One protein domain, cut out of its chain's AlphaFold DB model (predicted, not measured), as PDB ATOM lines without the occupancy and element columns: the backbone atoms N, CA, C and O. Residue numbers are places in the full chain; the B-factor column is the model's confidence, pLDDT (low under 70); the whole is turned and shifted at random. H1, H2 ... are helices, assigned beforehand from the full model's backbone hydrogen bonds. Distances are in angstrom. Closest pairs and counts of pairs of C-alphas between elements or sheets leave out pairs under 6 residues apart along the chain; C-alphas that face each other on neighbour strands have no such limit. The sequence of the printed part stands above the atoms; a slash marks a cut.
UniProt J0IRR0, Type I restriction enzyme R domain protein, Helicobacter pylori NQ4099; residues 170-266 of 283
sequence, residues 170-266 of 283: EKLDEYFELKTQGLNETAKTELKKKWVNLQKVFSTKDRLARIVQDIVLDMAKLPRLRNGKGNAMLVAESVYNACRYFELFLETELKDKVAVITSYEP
ATOM      1  N   GLU A 170     136.169 189.644 216.630       67.31
ATOM      2  CA  GLU A 170     135.931 190.866 215.851       67.31
ATOM      3  C   GLU A 170     134.613 190.819 215.065       67.31
ATOM      4  O   GLU A 170     133.867 191.793 215.053       67.31
ATOM      5  N   LYS A 171     134.274 189.674 214.456       66.75
ATOM      6  CA  LYS A 171     133.006 189.510 213.716       66.75
ATOM      7  C   LYS A 171     131.786 189.498 214.635       66.75
ATOM      8  O   LYS A 171     130.693 189.879 214.224       66.75
ATOM      9  N   LEU A 172     131.957 189.027 215.870       66.25
ATOM     10  CA  LEU A 172     130.895 189.026 216.874       66.25
ATOM     11  C   LEU A 172     130.661 190.428 217.435       66.25
ATOM     12  O   LEU A 172     129.511 190.791 217.676       66.25
ATOM     13  N   ASP A 173     131.726 191.207 217.608       73.62
ATOM     14  CA  ASP A 173     131.643 192.609 218.009       73.62
ATOM     15  C   ASP A 173     131.042 193.464 216.881       73.62
ATOM     16  O   ASP A 173     130.139 194.259 217.129       73.62
ATOM     17  N   GLU A 174     131.434 193.227 215.626       77.06
ATOM     18  CA  GLU A 174     130.832 193.872 214.450       77.06
ATOM     19  C   GLU A 174     129.325 193.583 214.348       77.06
ATOM     20  O   GLU A 174     128.517 194.495 214.170       77.06
ATOM     21  N   TYR A 175     128.914 192.324 214.524       73.44
ATOM     22  CA  TYR A 175     127.499 191.954 214.516       73.44
ATOM     23  C   TYR A 175     126.719 192.593 215.679       73.44
ATOM     24  O   TYR A 175     125.574 193.013 215.490       73.44
ATOM     25  N   PHE A 176     127.321 192.695 216.869       80.06
ATOM     26  CA  PHE A 176     126.711 193.380 218.012       80.06
ATOM     27  C   PHE A 176     126.486 194.862 217.724       80.06
ATOM     28  O   PHE A 176     125.391 195.379 217.949       80.06
ATOM     29  N   GLU A 177     127.495 195.537 217.180       80.50
ATOM     30  CA  GLU A 177     127.402 196.947 216.809       80.50
ATOM     31  C   GLU A 177     126.316 197.167 215.750       80.50
ATOM     32  O   GLU A 177     125.458 198.025 215.935       80.50
ATOM     33  N   LEU A 178     126.253 196.328 214.709       82.19
ATOM     34  CA  LEU A 178     125.205 196.393 213.680       82.19
ATOM     35  C   LEU A 178     123.790 196.195 214.243       82.19
ATOM     36  O   LEU A 178     122.850 196.849 213.795       82.19
ATOM     37  N   LYS A 179     123.611 195.297 215.217       77.94
ATOM     38  CA  LYS A 179     122.296 195.006 215.819       77.94
ATOM     39  C   LYS A 179     121.883 195.983 216.913       77.94
ATOM     40  O   LYS A 179     120.708 196.008 217.267       77.94
ATOM     41  N   THR A 180     122.817 196.777 217.430       81.12
ATOM     42  CA  THR A 180     122.558 197.783 218.469       81.12
ATOM     43  C   THR A 180     122.542 199.216 217.931       81.12
ATOM     44  O   THR A 180     122.427 200.164 218.711       81.12
ATOM     45  N   GLN A 181     122.598 199.393 216.606       75.31
ATOM     46  CA  GLN A 181     122.455 200.703 215.968       75.31
ATOM     47  C   GLN A 181     121.124 201.366 216.357       75.31
ATOM     48  O   GLN A 181     120.050 200.807 216.154       75.31
ATOM     49  N   GLY A 182     121.208 202.581 216.908       74.69
ATOM     50  CA  GLY A 182     120.048 203.389 217.307       74.69
ATOM     51  C   GLY A 182     119.572 203.201 218.751       74.69
ATOM     52  O   GLY A 182     118.599 203.840 219.144       74.69
ATOM     53  N   LEU A 183     120.241 202.367 219.555       81.69
ATOM     54  CA  LEU A 183     119.940 202.219 220.982       81.69
ATOM     55  C   LEU A 183     120.681 203.254 221.834       81.69
ATOM     56  O   LEU A 183     121.785 203.681 221.503       81.69
ATOM     57  N   ASN A 184     120.076 203.628 222.963       82.69
ATOM     58  CA  ASN A 184     120.699 204.521 223.938       82.69
ATOM     59  C   ASN A 184     121.784 203.779 224.749       82.69
ATOM     60  O   ASN A 184     121.702 202.561 224.930       82.69
ATOM     61  N   GLU A 185     122.775 204.499 225.279       76.06
ATOM     62  CA  GLU A 185     123.973 203.907 225.917       76.06
ATOM     63  C   GLU A 185     123.660 202.957 227.091       76.06
ATOM     64  O   GLU A 185     124.331 201.939 227.292       76.06
ATOM     65  N   THR A 186     122.589 203.229 227.840       76.50
ATOM     66  CA  THR A 186     122.111 202.363 228.929       76.50
ATOM     67  C   THR A 186     121.590 201.017 228.414       76.50
ATOM     68  O   THR A 186     122.025 199.969 228.891       76.50
ATOM     69  N   ALA A 187     120.750 201.025 227.373       73.94
ATOM     70  CA  ALA A 187     120.221 199.814 226.737       73.94
ATOM     71  C   ALA A 187     121.326 198.994 226.049       73.94
ATOM     72  O   ALA A 187     121.340 197.762 226.109       73.94
ATOM     73  N   LYS A 188     122.307 199.674 225.440       78.56
ATOM     74  CA  LYS A 188     123.478 199.026 224.835       78.56
ATOM     75  C   LYS A 188     124.326 198.302 225.884       78.56
ATOM     76  O   LYS A 188     124.797 197.192 225.639       78.56
ATOM     77  N   THR A 189     124.474 198.886 227.073       77.69
ATOM     78  CA  THR A 189     125.235 198.292 228.184       77.69
ATOM     79  C   THR A 189     124.570 197.027 228.736       77.69
ATOM     80  O   THR A 189     125.254 196.030 228.983       77.69
ATOM     81  N   GLU A 190     123.244 197.014 228.885       78.06
ATOM     82  CA  GLU A 190     122.505 195.808 229.293       78.06
ATOM     83  C   GLU A 190     122.586 194.692 228.249       78.06
ATOM     84  O   GLU A 190     122.876 193.538 228.581       78.06
ATOM     85  N   LEU A 191     122.423 195.033 226.969       75.69
ATOM     86  CA  LEU A 191     122.569 194.071 225.879       75.69
ATOM     87  C   LEU A 191     123.991 193.523 225.787       75.69
ATOM     88  O   LEU A 191     124.158 192.337 225.517       75.69
ATOM     89  N   LYS A 192     125.015 194.331 226.085       77.12
ATOM     90  CA  LYS A 192     126.414 193.884 226.114       77.12
ATOM     91  C   LYS A 192     126.654 192.825 227.192       77.12
ATOM     92  O   LYS A 192     127.380 191.864 226.944       77.12
ATOM     93  N   LYS A 193     125.997 192.926 228.356       74.31
ATOM     94  CA  LYS A 193     126.033 191.866 229.387       74.31
ATOM     95  C   LYS A 193     125.414 190.561 228.872       74.31
ATOM     96  O   LYS A 193     126.032 189.503 229.008       74.31
ATOM     97  N   LYS A 194     124.242 190.630 228.225       69.94
ATOM     98  CA  LYS A 194     123.600 189.461 227.585       69.94
ATOM     99  C   LYS A 194     124.467 188.893 226.440       69.94
ATOM    100  O   LYS A 194     124.544 187.678 226.268       69.94
ATOM    101  N   TRP A 195     125.191 189.750 225.721       69.19
ATOM    102  CA  TRP A 195     126.080 189.386 224.613       69.19
ATOM    103  C   TRP A 195     127.328 188.614 225.048       69.19
ATOM    104  O   TRP A 195     127.668 187.594 224.451       69.19
ATOM    105  N   VAL A 196     127.978 189.041 226.133       67.06
ATOM    106  CA  VAL A 196     129.114 188.314 226.730       67.06
ATOM    107  C   VAL A 196     128.693 186.907 227.164       67.06
ATOM    108  O   VAL A 196     129.450 185.951 226.991       67.06
ATOM    109  N   ASN A 197     127.471 186.744 227.678       65.94
ATOM    110  CA  ASN A 197     126.930 185.422 227.997       65.94
ATOM    111  C   ASN A 197     126.725 184.570 226.734       65.94
ATOM    112  O   ASN A 197     127.119 183.407 226.728       65.94
ATOM    113  N   LEU A 198     126.213 185.140 225.641       61.19
ATOM    114  CA  LEU A 198     126.113 184.456 224.344       61.19
ATOM    115  C   LEU A 198     127.480 184.012 223.802       61.19
ATOM    116  O   LEU A 198     127.623 182.863 223.388       61.19
ATOM    117  N   GLN A 199     128.504 184.869 223.860       60.69
ATOM    118  CA  GLN A 199     129.874 184.505 223.469       60.69
ATOM    119  C   GLN A 199     130.411 183.334 224.308       60.69
ATOM    120  O   GLN A 199     130.993 182.395 223.759       60.69
ATOM    121  N   LYS A 200     130.146 183.329 225.624       64.25
ATOM    122  CA  LYS A 200     130.471 182.195 226.502       64.25
ATOM    123  C   LYS A 200     129.734 180.922 226.081       64.25
ATOM    124  O   LYS A 200     130.364 179.867 226.012       64.25
ATOM    125  N   VAL A 201     128.450 180.998 225.732       61.59
ATOM    126  CA  VAL A 201     127.681 179.835 225.248       61.59
ATOM    127  C   VAL A 201     128.261 179.279 223.943       61.59
ATOM    128  O   VAL A 201     128.474 178.071 223.847       61.59
ATOM    129  N   PHE A 202     128.590 180.131 222.964       59.09
ATOM    130  CA  PHE A 202     129.225 179.686 221.715       59.09
ATOM    131  C   PHE A 202     130.594 179.041 221.960       59.09
ATOM    132  O   PHE A 202     130.839 177.938 221.476       59.09
ATOM    133  N   SER A 203     131.440 179.662 222.793       65.75
ATOM    134  CA  SER A 203     132.734 179.081 223.182       65.75
ATOM    135  C   SER A 203     132.582 177.737 223.902       65.75
ATOM    136  O   SER A 203     133.417 176.845 223.756       65.75
ATOM    137  N   THR A 204     131.475 177.555 224.628       71.38
ATOM    138  CA  THR A 204     131.155 176.298 225.304       71.38
ATOM    139  C   THR A 204     130.823 175.217 224.285       71.38
ATOM    140  O   THR A 204     131.388 174.137 224.379       71.38
ATOM    141  N   LYS A 205     129.987 175.484 223.271       77.50
ATOM    142  CA  LYS A 205     129.643 174.471 222.255       77.50
ATOM    143  C   LYS A 205     130.881 173.958 221.510       77.50
ATOM    144  O   LYS A 205     131.064 172.745 221.411       77.50
ATOM    145  N   ASP A 206     131.747 174.863 221.056       82.00
ATOM    146  CA  ASP A 206     132.993 174.498 220.367       82.00
ATOM    147  C   ASP A 206     133.927 173.696 221.284       82.00
ATOM    148  O   ASP A 206     134.513 172.694 220.868       82.00
ATOM    149  N   ARG A 207     134.025 174.086 222.562       85.38
ATOM    150  CA  ARG A 207     134.775 173.339 223.581       85.38
ATOM    151  C   ARG A 207     134.236 171.917 223.750       85.38
ATOM    152  O   ARG A 207     135.031 170.980 223.734       85.38
ATOM    153  N   LEU A 208     132.921 171.746 223.909       90.75
ATOM    154  CA  LEU A 208     132.306 170.423 224.076       90.75
ATOM    155  C   LEU A 208     132.580 169.538 222.851       90.75
ATOM    156  O   LEU A 208     132.958 168.381 223.012       90.75
ATOM    157  N   ALA A 209     132.470 170.089 221.638       91.25
ATOM    158  CA  ALA A 209     132.751 169.358 220.404       91.25
ATOM    159  C   ALA A 209     134.211 168.878 220.322       91.25
ATOM    160  O   ALA A 209     134.456 167.728 219.959       91.25
ATOM    161  N   ARG A 210     135.181 169.715 220.721       90.69
ATOM    162  CA  ARG A 210     136.600 169.315 220.786       90.69
ATOM    163  C   ARG A 210     136.833 168.185 221.785       90.69
ATOM    164  O   ARG A 210     137.536 167.237 221.464       90.69
ATOM    165  N   ILE A 211     136.210 168.264 222.962       93.38
ATOM    166  CA  ILE A 211     136.287 167.205 223.981       93.38
ATOM    167  C   ILE A 211     135.721 165.891 223.434       93.38
ATOM    168  O   ILE A 211     136.343 164.845 223.586       93.38
ATOM    169  N   VAL A 212     134.572 165.932 222.756       95.69
ATOM    170  CA  VAL A 212     133.959 164.741 222.145       95.69
ATOM    171  C   VAL A 212     134.877 164.121 221.096       95.69
ATOM    172  O   VAL A 212     135.086 162.912 221.116       95.69
ATOM    173  N   GLN A 213     135.464 164.930 220.212       94.25
ATOM    174  CA  GLN A 213     136.398 164.439 219.195       94.25
ATOM    175  C   GLN A 213     137.642 163.792 219.813       94.25
ATOM    176  O   GLN A 213     138.075 162.739 219.346       94.25
ATOM    177  N   ASP A 214     138.184 164.385 220.875       93.81
ATOM    178  CA  ASP A 214     139.334 163.854 221.608       93.81
ATOM    179  C   ASP A 214     139.009 162.503 222.273       93.81
ATOM    180  O   ASP A 214     139.767 161.540 222.152       93.81
ATOM    181  N   ILE A 215     137.818 162.375 222.870       94.62
ATOM    182  CA  ILE A 215     137.327 161.108 223.435       94.62
ATOM    183  C   ILE A 215     137.141 160.045 222.345       94.62
ATOM    184  O   ILE A 215     137.536 158.895 222.538       94.62
ATOM    185  N   VAL A 216     136.555 160.396 221.195       94.75
ATOM    186  CA  VAL A 216     136.397 159.466 220.060       94.75
ATOM    187  C   VAL A 216     137.764 158.993 219.561       94.75
ATOM    188  O   VAL A 216     137.964 157.795 219.350       94.75
ATOM    189  N   LEU A 217     138.733 159.906 219.451       93.62
ATOM    190  CA  LEU A 217     140.104 159.565 219.086       93.62
ATOM    191  C   LEU A 217     140.721 158.577 220.083       93.62
ATOM    192  O   LEU A 217     141.319 157.587 219.663       93.62
ATOM    193  N   ASP A 218     140.552 158.793 221.386       93.38
ATOM    194  CA  ASP A 218     141.059 157.878 222.410       93.38
ATOM    195  C   ASP A 218     140.370 156.511 222.369       93.38
ATOM    196  O   ASP A 218     141.046 155.482 222.481       93.38
ATOM    197  N   MET A 219     139.058 156.468 222.125       92.50
ATOM    198  CA  MET A 219     138.316 155.218 221.935       92.50
ATOM    199  C   MET A 219     138.861 154.406 220.748       92.50
ATOM    200  O   MET A 219     138.937 153.176 220.825       92.50
ATOM    201  N   ALA A 220     139.315 155.079 219.687       91.06
ATOM    202  CA  ALA A 220     139.926 154.452 218.517       91.06
ATOM    203  C   ALA A 220     141.426 154.136 218.689       91.06
ATOM    204  O   ALA A 220     141.929 153.179 218.094       91.06
ATOM    205  N   LYS A 221     142.168 154.920 219.480       93.19
ATOM    206  CA  LYS A 221     143.635 154.839 219.608       93.19
ATOM    207  C   LYS A 221     144.089 153.942 220.755       93.19
ATOM    208  O   LYS A 221     145.044 153.177 220.592       93.19
ATOM    209  N   LEU A 222     143.448 154.035 221.921       91.44
ATOM    210  CA  LEU A 222     143.937 153.403 223.143       91.44
ATOM    211  C   LEU A 222     143.644 151.893 223.137       91.44
ATOM    212  O   LEU A 222     142.485 151.494 223.007       91.44
ATOM    213  N   PRO A 223     144.653 151.016 223.344       90.00
ATOM    214  CA  PRO A 223     144.478 149.565 223.227       90.00
ATOM    215  C   PRO A 223     143.367 148.978 224.105       90.00
ATOM    216  O   PRO A 223     142.719 148.010 223.711       90.00
ATOM    217  N   ARG A 224     143.153 149.554 225.297       87.44
ATOM    218  CA  ARG A 224     142.127 149.110 226.253       87.44
ATOM    219  C   ARG A 224     140.707 149.470 225.828       87.44
ATOM    220  O   ARG A 224     139.798 148.736 226.192       87.44
ATOM    221  N   LEU A 225     140.531 150.550 225.073       89.62
ATOM    222  CA  LEU A 225     139.227 151.000 224.588       89.62
ATOM    223  C   LEU A 225     138.913 150.369 223.223       89.62
ATOM    224  O   LEU A 225     137.844 149.793 223.028       89.62
ATOM    225  N   ARG A 226     139.899 150.341 222.318       88.31
ATOM    226  CA  ARG A 226     139.744 149.838 220.944       88.31
ATOM    227  C   ARG A 226     139.414 148.348 220.851       88.31
ATOM    228  O   ARG A 226     138.794 147.907 219.890       88.31
ATOM    229  N   ASN A 227     139.857 147.538 221.812       87.38
ATOM    230  CA  ASN A 227     139.689 146.081 221.754       87.38
ATOM    231  C   ASN A 227     138.275 145.591 222.139       87.38
ATOM    232  O   ASN A 227     138.065 144.381 222.224       87.38
ATOM    233  N   GLY A 228     137.337 146.507 222.413       80.62
ATOM    234  CA  GLY A 228     135.953 146.193 222.776       80.62
ATOM    235  C   GLY A 228     135.768 145.614 224.182       80.62
ATOM    236  O   GLY A 228     134.660 145.217 224.526       80.62
ATOM    237  N   LYS A 229     136.830 145.546 224.999       85.25
ATOM    238  CA  LYS A 229     136.775 145.069 226.393       85.25
ATOM    239  C   LYS A 229     136.782 146.201 227.422       85.25
ATOM    240  O   LYS A 229     136.630 145.922 228.609       85.25
ATOM    241  N   GLY A 230     137.003 147.442 226.993       84.25
ATOM    242  CA  GLY A 230     136.962 148.628 227.844       84.25
ATOM    243  C   GLY A 230     135.686 149.434 227.638       84.25
ATOM    244  O   GLY A 230     135.143 149.485 226.537       84.25
ATOM    245  N   ASN A 231     135.233 150.082 228.704       91.00
ATOM    246  CA  ASN A 231     134.225 151.131 228.680       91.00
ATOM    247  C   ASN A 231     134.823 152.421 229.266       91.00
ATOM    248  O   ASN A 231     135.939 152.426 229.787       91.00
ATOM    249  N   ALA A 232     134.089 153.522 229.142       93.25
ATOM    250  CA  ALA A 232     134.486 154.817 229.672       93.25
ATOM    251  C   ALA A 232     133.271 155.525 230.278       93.25
ATOM    252  O   ALA A 232     132.127 155.223 229.935       93.25
ATOM    253  N   MET A 233     133.535 156.472 231.174       95.75
ATOM    254  CA  MET A 233     132.525 157.332 231.779       95.75
ATOM    255  C   MET A 233     132.972 158.784 231.635       95.75
ATOM    256  O   MET A 233     134.106 159.116 231.977       95.75
ATOM    257  N   LEU A 234     132.074 159.637 231.144       94.94
ATOM    258  CA  LEU A 234     132.259 161.084 231.106       94.94
ATOM    259  C   LEU A 234     131.387 161.713 232.194       94.94
ATOM    260  O   LEU A 234     130.168 161.550 232.180       94.94
ATOM    261  N   VAL A 235     132.007 162.436 233.125       94.44
ATOM    262  CA  VAL A 235     131.296 163.180 234.174       94.44
ATOM    263  C   VAL A 235     131.244 164.648 233.766       94.44
ATOM    264  O   VAL A 235     132.274 165.316 233.717       94.44
ATOM    265  N   ALA A 236     130.045 165.130 233.443       91.38
ATOM    266  CA  ALA A 236     129.811 166.522 233.078       91.38
ATOM    267  C   ALA A 236     129.528 167.390 234.314       91.38
ATOM    268  O   ALA A 236     129.033 166.919 235.336       91.38
ATOM    269  N   GLU A 237     129.803 168.683 234.188       87.12
ATOM    270  CA  GLU A 237     129.612 169.697 235.225       87.12
ATOM    271  C   GLU A 237     128.139 170.055 235.480       87.12
ATOM    272  O   GLU A 237     127.808 170.607 236.526       87.12
ATOM    273  N   SER A 238     127.250 169.767 234.526       85.88
ATOM    274  CA  SER A 238     125.821 170.051 234.630       85.88
ATOM    275  C   SER A 238     124.991 169.095 233.778       85.88
ATOM    276  O   SER A 238     125.483 168.510 232.810       85.88
ATOM    277  N   VAL A 239     123.702 168.981 234.110       87.19
ATOM    278  CA  VAL A 239     122.711 168.216 233.330       87.19
ATOM    279  C   VAL A 239     122.635 168.744 231.897       87.19
ATOM    280  O   VAL A 239     122.660 167.963 230.951       87.19
ATOM    281  N   TYR A 240     122.632 170.070 231.730       86.12
ATOM    282  CA  TYR A 240     122.635 170.706 230.414       86.12
ATOM    283  C   TYR A 240     123.840 170.264 229.570       86.12
ATOM    284  O   TYR A 240     123.661 169.806 228.440       86.12
ATOM    285  N   ASN A 241     125.059 170.323 230.119       88.94
ATOM    286  CA  ASN A 241     126.254 169.913 229.377       88.94
ATOM    287  C   ASN A 241     126.296 168.399 229.144       88.94
ATOM    288  O   ASN A 241     126.744 167.982 228.080       88.94
ATOM    289  N   ALA A 242     125.775 167.578 230.063       92.12
ATOM    290  CA  ALA A 242     125.628 166.137 229.845       92.12
ATOM    291  C   ALA A 242     124.749 165.835 228.618       92.12
ATOM    292  O   ALA A 242     125.144 165.047 227.758       92.12
ATOM    293  N   CYS A 243     123.601 166.510 228.494       91.56
ATOM    294  CA  CYS A 243     122.725 166.383 227.328       91.56
ATOM    295  C   CYS A 243     123.407 166.877 226.046       91.56
ATOM    296  O   CYS A 243     123.326 166.212 225.018       91.56
ATOM    297  N   ARG A 244     124.144 167.994 226.102       91.44
ATOM    298  CA  ARG A 244     124.904 168.497 224.945       91.44
ATOM    299  C   ARG A 244     126.013 167.548 224.503       91.44
ATOM    300  O   ARG A 244     126.177 167.337 223.307       91.44
ATOM    301  N   TYR A 245     126.756 166.960 225.438       94.94
ATOM    302  CA  TYR A 245     127.722 165.912 225.113       94.94
ATOM    303  C   TYR A 245     127.034 164.730 224.438       94.94
ATOM    304  O   TYR A 245     127.523 164.256 223.418       94.94
ATOM    305  N   PHE A 246     125.897 164.280 224.975       95.44
ATOM    306  CA  PHE A 246     125.132 163.182 224.395       95.44
ATOM    307  C   PHE A 246     124.706 163.479 222.950       95.44
ATOM    308  O   PHE A 246     125.006 162.678 222.073       95.44
ATOM    309  N   GLU A 247     124.115 164.649 222.682       95.06
ATOM    310  CA  GLU A 247     123.775 165.103 221.322       95.06
ATOM    311  C   GLU A 247     124.990 165.067 220.384       95.06
ATOM    312  O   GLU A 247     124.914 164.498 219.298       95.06
ATOM    313  N   LEU A 248     126.130 165.609 220.823       95.69
ATOM    314  CA  LEU A 248     127.363 165.611 220.034       95.69
ATOM    315  C   LEU A 248     127.888 164.193 219.770       95.69
ATOM    316  O   LEU A 248     128.368 163.920 218.676       95.69
ATOM    317  N   PHE A 249     127.781 163.270 220.730       97.12
ATOM    318  CA  PHE A 249     128.162 161.872 220.518       97.12
ATOM    319  C   PHE A 249     127.264 161.160 219.497       97.12
ATOM    320  O   PHE A 249     127.764 160.281 218.786       97.12
ATOM    321  N   LEU A 250     125.985 161.538 219.371       96.44
ATOM    322  CA  LEU A 250     125.075 160.981 218.358       96.44
ATOM    323  C   LEU A 250     125.487 161.335 216.921       96.44
ATOM    324  O   LEU A 250     125.118 160.628 215.982       96.44
ATOM    325  N   GLU A 251     126.286 162.386 216.745       96.06
ATOM    326  CA  GLU A 251     126.862 162.781 215.454       96.06
ATOM    327  C   GLU A 251     128.171 162.028 215.129       96.06
ATOM    328  O   GLU A 251     128.786 162.263 214.088       96.06
ATOM    329  N   THR A 252     128.606 161.101 215.991       95.31
ATOM    330  CA  THR A 252     129.857 160.338 215.839       95.31
ATOM    331  C   THR A 252     129.607 158.850 215.586       95.31
ATOM    332  O   THR A 252     128.485 158.347 215.661       95.31
ATOM    333  N   GLU A 253     130.681 158.094 215.354       92.75
ATOM    334  CA  GLU A 253     130.643 156.627 215.269       92.75
ATOM    335  C   GLU A 253     130.195 155.928 216.568       92.75
ATOM    336  O   GLU A 253     129.888 154.734 216.557       92.75
ATOM    337  N   LEU A 254     130.131 156.656 217.689       93.38
ATOM    338  CA  LEU A 254     129.689 156.131 218.980       93.38
ATOM    339  C   LEU A 254     128.174 156.229 219.199       93.38
ATOM    340  O   LEU A 254     127.712 155.742 220.224       93.38
ATOM    341  N   LYS A 255     127.396 156.799 218.270       95.06
ATOM    342  CA  LYS A 255     125.965 157.115 218.453       95.06
ATOM    343  C   LYS A 255     125.100 156.003 219.070       95.06
ATOM    344  O   LYS A 255     124.255 156.286 219.907       95.06
ATOM    345  N   ASP A 256     125.358 154.739 218.727       94.25
ATOM    346  CA  ASP A 256     124.585 153.578 219.201       94.25
ATOM    347  C   ASP A 256     125.198 152.918 220.458       94.25
ATOM    348  O   ASP A 256     124.816 151.817 220.853       94.25
ATOM    349  N   LYS A 257     126.209 153.554 221.066       92.62
ATOM    350  CA  LYS A 257     127.032 153.022 222.170       92.62
ATOM    351  C   LYS A 257     127.166 153.981 223.353       92.62
ATOM    352  O   LYS A 257     127.916 153.687 224.282       92.62
ATOM    353  N   VAL A 258     126.478 155.120 223.326       95.31
ATOM    354  CA  VAL A 258     126.490 156.099 224.419       95.31
ATOM    355  C   VAL A 258     125.134 156.100 225.111       95.31
ATOM    356  O   VAL A 258     124.094 155.951 224.475       95.31
ATOM    357  N   ALA A 259     125.146 156.280 226.426       95.19
ATOM    358  CA  ALA A 259     123.960 156.530 227.227       95.19
ATOM    359  C   ALA A 259     124.230 157.718 228.152       95.19
ATOM    360  O   ALA A 259     125.364 157.931 228.586       95.19
ATOM    361  N   VAL A 260     123.181 158.472 228.465       93.81
ATOM    362  CA  VAL A 260     123.225 159.560 229.440       93.81
ATOM    363  C   VAL A 260     122.324 159.207 230.616       93.81
ATOM    364  O   VAL A 260     121.214 158.707 230.438       93.81
ATOM    365  N   ILE A 261     122.820 159.442 231.826       92.00
ATOM    366  CA  ILE A 261     122.063 159.285 233.063       92.00
ATOM    367  C   ILE A 261     122.136 160.593 233.841       92.00
ATOM    368  O   ILE A 261     123.217 161.129 234.080       92.00
ATOM    369  N   THR A 262     120.978 161.119 234.224       86.62
ATOM    370  CA  THR A 262     120.863 162.353 235.006       86.62
ATOM    371  C   THR A 262     119.822 162.146 236.093       86.62
ATOM    372  O   THR A 262     118.784 161.548 235.832       86.62
ATOM    373  N   SER A 263     120.065 162.663 237.293       75.50
ATOM    374  CA  SER A 263     119.115 162.597 238.413       75.50
ATOM    375  C   SER A 263     118.097 163.744 238.415       75.50
ATOM    376  O   SER A 263     117.495 164.014 239.450       75.50
ATOM    377  N   TYR A 264     117.969 164.482 237.309       68.00
ATOM    378  CA  TYR A 264     117.093 165.644 237.227       68.00
ATOM    379  C   TYR A 264     115.644 165.205 237.015       68.00
ATOM    380  O   TYR A 264     115.300 164.682 235.956       68.00
ATOM    381  N   GLU A 265     114.804 165.430 238.023       60.09
ATOM    382  CA  GLU A 265     113.354 165.437 237.863       60.09
ATOM    383  C   GLU A 265     112.928 166.873 237.533       60.09
ATOM    384  O   GLU A 265     113.128 167.758 238.365       60.09
ATOM    385  N   PRO A 266     112.379 167.139 236.335       54.50
ATOM    386  CA  PRO A 266     111.955 168.482 235.970       54.50
ATOM    387  C   PRO A 266     110.854 168.967 236.915       54.50
ATOM    388  O   PRO A 266     109.754 168.414 236.932       54.50
TER     389      PRO A 266
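What this domain is: This is residues 170 to 266 of the 283 residues of the protein "Type I restriction enzyme R domain protein" of Helicobacter pylori NQ4099 (UniProt J0IRR0). A single long helix, H2, makes the long axis of this model, with a short helix, H1, folded back near its first end and, towards its other end, another helix, H4, packed crosswise on it. After H2 the printed part turns through the tiny helix H3, runs back along H2 through residues 227 to 238, forms H4 and closes with residues 251 to 266, which hold no named element. The 97 printed residues have four named helices, in the order H1, H2, H3, H4, and no named strand; the class is all helix. The whole is only just extended, close to loose, with a radius of gyration of the C-alphas of 19.1 A, and its flat outline spans 62 by 34 by 18 A.

How they stand to each other: H1, residues 170 to 179, is close to H2, residues 185 to 221, but not clearly touching: the closest C-alphas, those of Phe 176 and Trp 195, are 7.7 A apart. These two run opposite ways at a steep tilt of 40 degrees. H2 and H3, residues 223 to 226, touch only at the corner by their link; H2 takes part with residues 218 to 220 alone, and the closest C-alphas, of Met 219 and Leu 225, are 5.1 A apart. H4, residues 239 to 250, touches H2 with residues 244 to 249 alone, against residues 208 to 212 of H2. Their closest C-alphas, of Leu 208 and Tyr 245, are 6.5 A apart, and the two helices run the same way at a steep tilt of 50 degrees. H1 is apart from H3 and from H4, and H3 is apart from H4. In H1, H2 and H4 every O i to N i+4 pair is within hydrogen-bond range; H3 is too short for such a pair.

Where its parts are: H1 begins at C-alpha 170, at (135.931, 190.866, 215.851), and measures 14.2 A from first to last C-alpha. H2 measures 53.2 A, from C-alpha 185 at (123.973, 203.907, 225.917) to C-alpha 221 at (143.635, 154.839, 219.608). H3 has four residues and measures 5.3 A. H4 measures 16.8 A and ends at C-alpha 250, at (125.075, 160.981, 218.358).

The domain as a whole: The two C-alphas farthest apart, those of Asn 184 and Lys 229, are 61.6 A from each other. The printed part has no cut. The links H1 to H2 and H2 to H3 are tight, and the link H3 to H4, of 12 residues, is long. The mean pLDDT of the printed part is 83.5; it is under 70 at residues 170 to 172, 194 to 203 and 264 to 266.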